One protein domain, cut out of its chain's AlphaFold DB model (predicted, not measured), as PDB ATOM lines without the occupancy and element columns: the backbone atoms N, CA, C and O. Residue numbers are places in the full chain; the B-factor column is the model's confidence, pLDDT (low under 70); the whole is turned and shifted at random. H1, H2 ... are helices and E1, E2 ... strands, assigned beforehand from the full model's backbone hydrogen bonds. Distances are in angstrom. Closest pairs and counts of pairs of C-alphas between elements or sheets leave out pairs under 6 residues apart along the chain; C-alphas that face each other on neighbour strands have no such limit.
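Overview. This is residues 390 to 455 of the 561 residues of an uncharacterized protein of Candidatus Bathyarchaeota archaeon (UniProt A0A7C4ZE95). One antiparallel sheet, E3 - E2 - E1 - E4, has H1 and H2 over one face, two layers in all, and its other face is bare. The 66 printed residues run E1 E2 E3 H1 H2 E4, mixed helices and strands, compact with a radius of gyration of the C-alphas of 10.6 A, spanning 31 by 24 by 19 A.

Along the chain. Find C-alpha 390 at (8.852, 46.667, 40.760), where E1, residues 390 to 395, begins. Next come E2, 398 to 403, 17.0 A long; E3, 406 to 411; H1, 413 to 422; H2, 427 to 439, 18.2 A; and E4, 444 to 447, ending at C-alpha 447 (14.110, 45.862, 37.803).

Arrangement. E1, E2 and E3 form a meander, antiparallel neighbours in chain order and two hairpins: see N 393 and O 400, 2.8 A, and N 408 and O 401, 2.8 A. E4 is the antiparallel neighbour of E1: N 392 and O 444 are within hydrogen-bond range, 2.9 A. H1 runs along E2, over it; the closest C-alphas, Ser 398 and Ala 413, are 7.1 A apart. H2 stands up from the sheet at 45 degrees, over E1 and E4; its closest C-alphas to E4 are Ala 437 and Lys 444, 4.7 A. The helical hairpin H1 and H2 touch, closest C-alphas Leu 420 and Ala 430, 5.8 A, opposite ways at a steep tilt of 45 degrees. In both, every O i to N i+4 pair is within hydrogen-bond range.

Size, cuts and confidence. The farthest C-alphas, Gly 396 and Ala 454, are 30.8 A apart. The printed part has no cut, and no link between named elements is long. Look for pLDDT under 70 at residues 404 to 405 and 453 to 455.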
ATOM      1  N   TYR A 390      10.257  46.350  41.002       94.81
ATOM      2  CA  TYR A 390       8.852  46.667  40.760       94.81
ATOM      3  C   TYR A 390       8.037  45.394  40.549       94.81
ATOM      4  O   TYR A 390       8.469  44.455  39.871       94.81
ATOM      5  N   HIS A 391       6.823  45.391  41.091       96.38
ATOM      6  CA  HIS A 391       5.838  44.327  40.952       96.38
ATOM      7  C   HIS A 391       4.574  44.879  40.285       96.38
ATOM      8  O   HIS A 391       3.886  45.732  40.849       96.38
ATOM      9  N   LEU A 392       4.258  44.373  39.092       97.38
ATOM     10  CA  LEU A 392       3.040  44.681  38.346       97.38
ATOM     11  C   LEU A 392       2.051  43.516  38.470       97.38
ATOM     12  O   LEU A 392       2.318  42.422  37.974       97.38
ATOM     13  N   ILE A 393       0.903  43.741  39.103       97.88
ATOM     14  CA  ILE A 393      -0.122  42.724  39.384       97.88
ATOM     15  C   ILE A 393      -1.443  43.158  38.748       97.88
ATOM     16  O   ILE A 393      -1.907  44.275  38.973       97.88
ATOM     17  N   LYS A 394      -2.087  42.278  37.975       97.81
ATOM     18  CA  LYS A 394      -3.413  42.546  37.407       97.81
ATOM     19  C   LYS A 394      -4.519  42.280  38.436       97.81
ATOM     20  O   LYS A 394      -4.603  41.190  38.996       97.81
ATOM     21  N   GLN A 395      -5.392  43.258  38.651       96.94
ATOM     22  CA  GLN A 395      -6.521  43.209  39.583       96.94
ATOM     23  C   GLN A 395      -7.834  43.385  38.801       96.94
ATOM     24  O   GLN A 395      -8.370  44.479  38.637       96.94
ATOM     25  N   GLY A 396      -8.347  42.279  38.255       96.06
ATOM     26  CA  GLY A 396      -9.534  42.292  37.394       96.06
ATOM     27  C   GLY A 396      -9.270  43.022  36.073       96.06
ATOM     28  O   GLY A 396      -8.493  42.540  35.248       96.06
ATOM     29  N   ASN A 397      -9.918  44.173  35.875       96.38
ATOM     30  CA  ASN A 397      -9.745  45.017  34.684       96.38
ATOM     31  C   ASN A 397      -8.665  46.103  34.841       96.38
ATOM     32  O   ASN A 397      -8.361  46.782  33.862       96.38
ATOM     33  N   SER A 398      -8.092  46.271  36.034       97.25
ATOM     34  CA  SER A 398      -7.044  47.253  36.318       97.25
ATOM     35  C   SER A 398      -5.737  46.580  36.744       97.25
ATOM     36  O   SER A 398      -5.639  45.352  36.827       97.25
ATOM     37  N   PHE A 399      -4.714  47.387  37.000       97.62
ATOM     38  CA  PHE A 399      -3.404  46.959  37.463       97.62
ATOM     39  C   PHE A 399      -2.992  47.701  38.737       97.62
ATOM     40  O   PHE A 399      -3.404  48.833  39.011       97.62
ATOM     41  N   TYR A 400      -2.131  47.033  39.493       97.06
ATOM     42  CA  TYR A 400      -1.385  47.553  40.623       97.06
ATOM     43  C   TYR A 400       0.107  47.495  40.285       97.06
ATOM     44  O   TYR A 400       0.598  46.436  39.897       97.06
ATOM     45  N   LEU A 401       0.815  48.613  40.435       96.06
ATOM     46  CA  LEU A 401       2.262  48.725  40.262       96.06
ATOM     47  C   LEU A 401       2.866  49.196  41.589       96.06
ATOM     48  O   LEU A 401       2.631  50.332  41.999       96.06
ATOM     49  N   GLY A 402       3.615  48.328  42.267       94.56
ATOM     50  CA  GLY A 402       4.263  48.639  43.545       94.56
ATOM     51  C   GLY A 402       5.773  48.444  43.490       94.56
ATOM     52  O   GLY A 402       6.241  47.419  42.993       94.56
ATOM     53  N   GLY A 403       6.532  49.413  43.999       91.19
ATOM     54  CA  GLY A 403       7.994  49.346  44.069       91.19
ATOM     55  C   GLY A 403       8.631  50.632  44.598       91.19
ATOM     56  O   GLY A 403       8.055  51.715  44.482       91.19
ATOM     57  N   ALA A 404       9.837  50.497  45.159       59.88
ATOM     58  CA  ALA A 404      10.751  51.566  45.593       59.88
ATOM     59  C   ALA A 404      10.199  52.639  46.552       59.88
ATOM     60  O   ALA A 404      10.551  52.665  47.728       59.88
ATOM     61  N   ALA A 405       9.359  53.540  46.041       62.09
ATOM     62  CA  ALA A 405       8.872  54.730  46.731       62.09
ATOM     63  C   ALA A 405       7.377  55.020  46.502       62.09
ATOM     64  O   ALA A 405       6.818  55.886  47.180       62.09
ATOM     65  N   ARG A 406       6.709  54.349  45.550       75.56
ATOM     66  CA  ARG A 406       5.293  54.594  45.219       75.56
ATOM     67  C   ARG A 406       4.566  53.295  44.883       75.56
ATOM     68  O   ARG A 406       5.066  52.458  44.141       75.56
ATOM     69  N   ASN A 407       3.347  53.179  45.405       92.12
ATOM     70  CA  ASN A 407       2.405  52.122  45.063       92.12
ATOM     71  C   ASN A 407       1.219  52.758  44.338       92.12
ATOM     72  O   ASN A 407       0.560  53.638  44.891       92.12
ATOM     73  N   LEU A 408       0.967  52.319  43.113       92.19
ATOM     74  CA  LEU A 408      -0.084  52.820  42.235       92.19
ATOM     75  C   LEU A 408      -1.115  51.714  42.011       92.19
ATOM     76  O   LEU A 408      -0.765  50.552  41.813       92.19
ATOM     77  N   SER A 409      -2.397  52.063  42.060       96.06
ATOM     78  CA  SER A 409      -3.518  51.118  42.017       96.06
ATOM     79  C   SER A 409      -4.619  51.623  41.099       96.06
ATOM     80  O   SER A 409      -4.803  52.832  40.989       96.06
ATOM     81  N   ASN A 410      -5.412  50.708  40.540       95.00
ATOM     82  CA  ASN A 410      -6.485  51.003  39.583       95.00
ATOM     83  C   ASN A 410      -6.002  51.566  38.233       95.00
ATOM     84  O   ASN A 410      -6.807  52.120  37.489       95.00
ATOM     85  N   LEU A 411      -4.725  51.370  37.891       94.50
ATOM     86  CA  LEU A 411      -4.166  51.764  36.596       94.50
ATOM     87  C   LEU A 411      -4.826  50.972  35.457       94.50
ATOM     88  O   LEU A 411      -5.039  49.762  35.578       94.50
ATOM     89  N   SER A 412      -5.105  51.615  34.328       95.56
ATOM     90  CA  SER A 412      -5.422  50.923  33.077       95.56
ATOM     91  C   SER A 412      -4.154  50.352  32.432       95.56
ATOM     92  O   SER A 412      -3.030  50.699  32.797       95.56
ATOM     93  N   ALA A 413      -4.314  49.496  31.417       94.88
ATOM     94  CA  ALA A 413      -3.178  48.996  30.639       94.88
ATOM     95  C   ALA A 413      -2.357  50.126  29.975       94.88
ATOM     96  O   ALA A 413      -1.154  49.966  29.787       94.88
ATOM     97  N   ARG A 414      -2.991  51.264  29.649       86.44
ATOM     98  CA  ARG A 414      -2.330  52.436  29.052       86.44
ATOM     99  C   ARG A 414      -1.493  53.198  30.080       86.44
ATOM    100  O   ARG A 414      -0.385  53.610  29.767       86.44
ATOM    101  N   ASP A 415      -1.990  53.330  31.303       88.75
ATOM    102  CA  ASP A 415      -1.308  54.093  32.356       88.75
ATOM    103  C   ASP A 415      -0.086  53.315  32.865       88.75
ATOM    104  O   ASP A 415       0.990  53.875  33.051       88.75
ATOM    105  N   VAL A 416      -0.205  51.983  32.972       94.56
ATOM    106  CA  VAL A 416       0.948  51.095  33.197       94.56
ATOM    107  C   VAL A 416       1.984  51.229  32.083       94.56
ATOM    108  O   VAL A 416       3.174  51.272  32.375       94.56
ATOM    109  N   PHE A 417       1.555  51.287  30.820       91.81
ATOM    110  CA  PHE A 417       2.462  51.431  29.683       91.81
ATOM    111  C   PHE A 417       3.246  52.747  29.759       91.81
ATOM    112  O   PHE A 417       4.472  52.720  29.712       91.81
ATOM    113  N   LEU A 418       2.560  53.872  29.985       79.88
ATOM    114  CA  LEU A 418       3.196  55.181  30.165       79.88
ATOM    115  C   LEU A 418       4.152  55.203  31.368       79.88
ATOM    116  O   LEU A 418       5.252  55.741  31.256       79.88
ATOM    117  N   HIS A 419       3.792  54.574  32.493       88.75
ATOM    118  CA  HIS A 419       4.701  54.454  33.634       88.75
ATOM    119  C   HIS A 419       5.930  53.592  33.331       88.75
ATOM    120  O   HIS A 419       7.033  53.975  33.714       88.75
ATOM    121  N   LEU A 420       5.783  52.469  32.624       90.62
ATOM    122  CA  LEU A 420       6.923  51.650  32.206       90.62
ATOM    123  C   LEU A 420       7.857  52.445  31.285       90.62
ATOM    124  O   LEU A 420       9.056  52.493  31.555       90.62
ATOM    125  N   VAL A 421       7.323  53.124  30.265       84.81
ATOM    126  CA  VAL A 421       8.110  53.994  29.372       84.81
ATOM    127  C   VAL A 421       8.819  55.096  30.170       84.81
ATOM    128  O   VAL A 421      10.016  55.301  29.992       84.81
ATOM    129  N   SER A 422       8.158  55.716  31.156       81.31
ATOM    130  CA  SER A 422       8.793  56.710  32.045       81.31
ATOM    131  C   SER A 422       9.913  56.162  32.949       81.31
ATOM    132  O   SER A 422      10.650  56.946  33.539       81.31
ATOM    133  N   LEU A 423      10.063  54.835  33.049       84.81
ATOM    134  CA  LEU A 423      11.154  54.145  33.751       84.81
ATOM    135  C   LEU A 423      12.265  53.653  32.795       84.81
ATOM    136  O   LEU A 423      13.073  52.819  33.196       84.81
ATOM    137  N   GLY A 424      12.295  54.106  31.533       82.62
ATOM    138  CA  GLY A 424      13.274  53.677  30.516       82.62
ATOM    139  C   GLY A 424      12.831  52.483  29.656       82.62
ATOM    140  O   GLY A 424      13.510  52.101  28.703       82.62
ATOM    141  N   CYS A 425      11.685  51.869  29.965       88.75
ATOM    142  CA  CYS A 425      11.234  50.639  29.318       88.75
ATOM    143  C   CYS A 425      10.787  50.884  27.868       88.75
ATOM    144  O   CYS A 425       9.769  51.532  27.642       88.75
ATOM    145  N   SER A 426      11.469  50.285  26.889       86.88
ATOM    146  CA  SER A 426      11.029  50.333  25.482       86.88
ATOM    147  C   SER A 426       9.616  49.759  25.281       86.88
ATOM    148  O   SER A 426       9.240  48.788  25.940       86.88
ATOM    149  N   ASP A 427       8.854  50.282  24.316       86.75
ATOM    150  CA  ASP A 427       7.477  49.871  23.976       86.75
ATOM    151  C   ASP A 427       7.275  48.353  23.863       86.75
ATOM    152  O   ASP A 427       6.297  47.779  24.358       86.75
ATOM    153  N   LYS A 428       8.238  47.679  23.224       90.56
ATOM    154  CA  LYS A 428       8.245  46.225  23.009       90.56
ATOM    155  C   LYS A 428       8.422  45.473  24.340       90.56
ATOM    156  O   LYS A 428       7.772  44.445  24.550       90.56
ATOM    157  N   LEU A 429       9.216  46.008  25.271       92.75
ATOM    158  CA  LEU A 429       9.376  45.479  26.628       92.75
ATOM    159  C   LEU A 429       8.192  45.840  27.539       92.75
ATOM    160  O   LEU A 429       7.723  44.976  28.280       92.75
ATOM    161  N   ALA A 430       7.644  47.052  27.442       94.69
ATOM    162  CA  ALA A 430       6.496  47.495  28.233       94.69
ATOM    163  C   ALA A 430       5.257  46.644  27.909       94.69
ATOM    164  O   ALA A 430       4.620  46.075  28.801       94.69
ATOM    165  N   SER A 431       4.997  46.436  26.615       95.12
ATOM    166  CA  SER A 431       3.963  45.526  26.108       95.12
ATOM    167  C   SER A 431       4.160  44.085  26.596       95.12
ATOM    168  O   SER A 431       3.199  43.424  26.997       95.12
ATOM    169  N   LYS A 432       5.407  43.590  26.600       96.75
ATOM    170  CA  LYS A 432       5.773  42.257  27.106       96.75
ATOM    171  C   LYS A 432       5.506  42.137  28.612       96.75
ATOM    172  O   LYS A 432       4.849  41.185  29.023       96.75
ATOM    173  N   ILE A 433       5.916  43.117  29.420       96.75
ATOM    174  CA  ILE A 433       5.690  43.154  30.875       96.75
ATOM    175  C   ILE A 433       4.190  43.186  31.206       96.75
ATOM    176  O   ILE A 433       3.739  42.404  32.044       96.75
ATOM    177  N   ILE A 434       3.394  44.009  30.514       97.19
ATOM    178  CA  ILE A 434       1.931  44.079  30.694       97.19
ATOM    179  C   ILE A 434       1.255  42.760  30.303       97.19
ATOM    180  O   ILE A 434       0.335  42.305  30.991       97.19
ATOM    181  N   LYS A 435       1.712  42.115  29.223       97.75
ATOM    182  CA  LYS A 435       1.205  40.809  28.780       97.75
ATOM    183  C   LYS A 435       1.545  39.706  29.784       97.75
ATOM    184  O   LYS A 435       0.654  38.962  30.179       97.75
ATOM    185  N   GLU A 436       2.787  39.644  30.259       97.31
ATOM    186  CA  GLU A 436       3.225  38.681  31.279       97.31
ATOM    187  C   GLU A 436       2.478  38.884  32.612       97.31
ATOM    188  O   GLU A 436       1.961  37.917  33.172       97.31
ATOM    189  N   ALA A 437       2.309  40.129  33.073       97.38
ATOM    190  CA  ALA A 437       1.498  40.463  34.252       97.38
ATOM    191  C   ALA A 437      -0.009  40.198  34.066       97.38
ATOM    192  O   ALA A 437      -0.729  40.023  35.045       97.38
ATOM    193  N   SER A 438      -0.494  40.165  32.820       97.25
ATOM    194  CA  SER A 438      -1.879  39.796  32.495       97.25
ATOM    195  C   SER A 438      -2.109  38.287  32.431       97.25
ATOM    196  O   SER A 438      -3.254  37.858  32.568       97.25
ATOM    197  N   SER A 439      -1.059  37.496  32.196       97.50
ATOM    198  CA  SER A 439      -1.120  36.030  32.130       97.50
ATOM    199  C   SER A 439      -0.745  35.342  33.446       97.50
ATOM    200  O   SER A 439      -1.208  34.230  33.686       97.50
ATOM    201  N   ASN A 440       0.062  35.975  34.304       97.06
ATOM    202  CA  ASN A 440       0.443  35.426  35.604       97.06
ATOM    203  C   ASN A 440      -0.454  35.980  36.734       97.06
ATOM    204  O   ASN A 440      -0.396  37.184  36.992       97.06
ATOM    205  N   PRO A 441      -1.217  35.150  37.476       93.56
ATOM    206  CA  PRO A 441      -2.009  35.618  38.621       93.56
ATOM    207  C   PRO A 441      -1.152  36.201  39.758       93.56
ATOM    208  O   PRO A 441      -1.651  37.005  40.539       93.56
ATOM    209  N   ASN A 442       0.138  35.853  39.827       95.38
ATOM    210  CA  ASN A 442       1.093  36.422  40.785       95.38
ATOM    211  C   ASN A 442       1.773  37.713  40.267       95.38
ATOM    212  O   ASN A 442       2.667  38.242  40.926       95.38
ATOM    213  N   GLY A 443       1.387  38.210  39.086       95.56
ATOM    214  CA  GLY A 443       1.973  39.388  38.444       95.56
ATOM    215  C   GLY A 443       3.352  39.164  37.806       95.56
ATOM    216  O   GLY A 443       3.845  38.041  37.681       95.56
ATOM    217  N   LYS A 444       3.995  40.253  37.382       96.88
ATOM    218  CA  LYS A 444       5.367  40.285  36.858       96.88
ATOM    219  C   LYS A 444       6.249  41.116  37.782       96.88
ATOM    220  O   LYS A 444       5.889  42.230  38.146       96.88
ATOM    221  N   THR A 445       7.423  40.584  38.109       96.00
ATOM    222  CA  THR A 445       8.486  41.318  38.808       96.00
ATOM    223  C   THR A 445       9.573  41.714  37.809       96.00
ATOM    224  O   THR A 445       9.920  40.902  36.946       96.00
ATOM    225  N   PHE A 446      10.094  42.934  37.909       93.62
ATOM    226  CA  PHE A 446      11.177  43.463  37.070       93.62
ATOM    227  C   PHE A 446      12.036  44.483  37.843       93.62
ATOM    228  O   PHE A 446      11.710  44.836  38.977       93.62
ATOM    229  N   TRP A 447      13.136  44.926  37.231       91.56
ATOM    230  CA  TRP A 447      14.110  45.862  37.803       91.56
ATOM    231  C   TRP A 447      14.349  47.010  36.817       91.56
ATOM    232  O   TRP A 447      14.579  46.737  35.637       91.56
ATOM    233  N   SER A 448      14.306  48.263  37.276       84.69
ATOM    234  CA  SER A 448      14.425  49.452  36.406       84.69
ATOM    235  C   SER A 448      15.784  49.611  35.725       84.69
ATOM    236  O   SER A 448      15.852  50.201  34.657       84.69
ATOM    237  N   ASN A 449      16.859  49.077  36.309       77.69
ATOM    238  CA  ASN A 449      18.214  49.134  35.754       77.69
ATOM    239  C   ASN A 449      18.667  47.806  35.108       77.69
ATOM    240  O   ASN A 449      19.861  47.544  34.966       77.69
ATOM    241  N   SER A 450      17.716  46.974  34.658       79.75
ATOM    242  CA  SER A 450      18.007  45.936  33.657       79.75
ATOM    243  C   SER A 450      18.483  46.598  32.350       79.75
ATOM    244  O   SER A 450      17.890  47.601  31.949       79.75
ATOM    245  N   PRO A 451      19.470  46.042  31.615       74.19
ATOM    246  CA  PRO A 451      19.904  46.588  30.323       74.19
ATOM    247  C   PRO A 451      18.778  46.746  29.289       74.19
ATOM    248  O   PRO A 451      18.886  47.563  28.381       74.19
ATOM    249  N   GLU A 452      17.675  46.002  29.435       74.69
ATOM    250  CA  GLU A 452      16.484  46.120  28.582       74.69
ATOM    251  C   GLU A 452      15.729  47.469  28.760       74.69
ATOM    252  O   GLU A 452      14.910  47.829  27.913       74.69
ATOM    253  N   PHE A 453      16.010  48.218  29.839       69.88
ATOM    254  CA  PHE A 453      15.454  49.544  30.169       69.88
ATOM    255  C   PHE A 453      16.424  50.700  29.838       69.88
ATOM    256  O   PHE A 453      16.094  51.867  30.030       69.88
ATOM    257  N   ALA A 454      17.624  50.409  29.326       57.78
ATOM    258  CA  ALA A 454      18.613  51.424  28.959       57.78
ATOM    259  C   ALA A 454      18.323  52.033  27.568       57.78
ATOM    260  O   ALA A 454      19.141  51.945  26.649       57.78
ATOM    261  N   CYS A 455      17.140  52.628  27.387       55.22
ATOM    262  CA  CYS A 455      16.776  53.299  26.139       55.22
ATOM    263  C   CYS A 455      17.505  54.651  26.014       55.22
ATOM    264  O   CYS A 455      17.119  55.639  26.638       55.22
TER     265      CYS A 455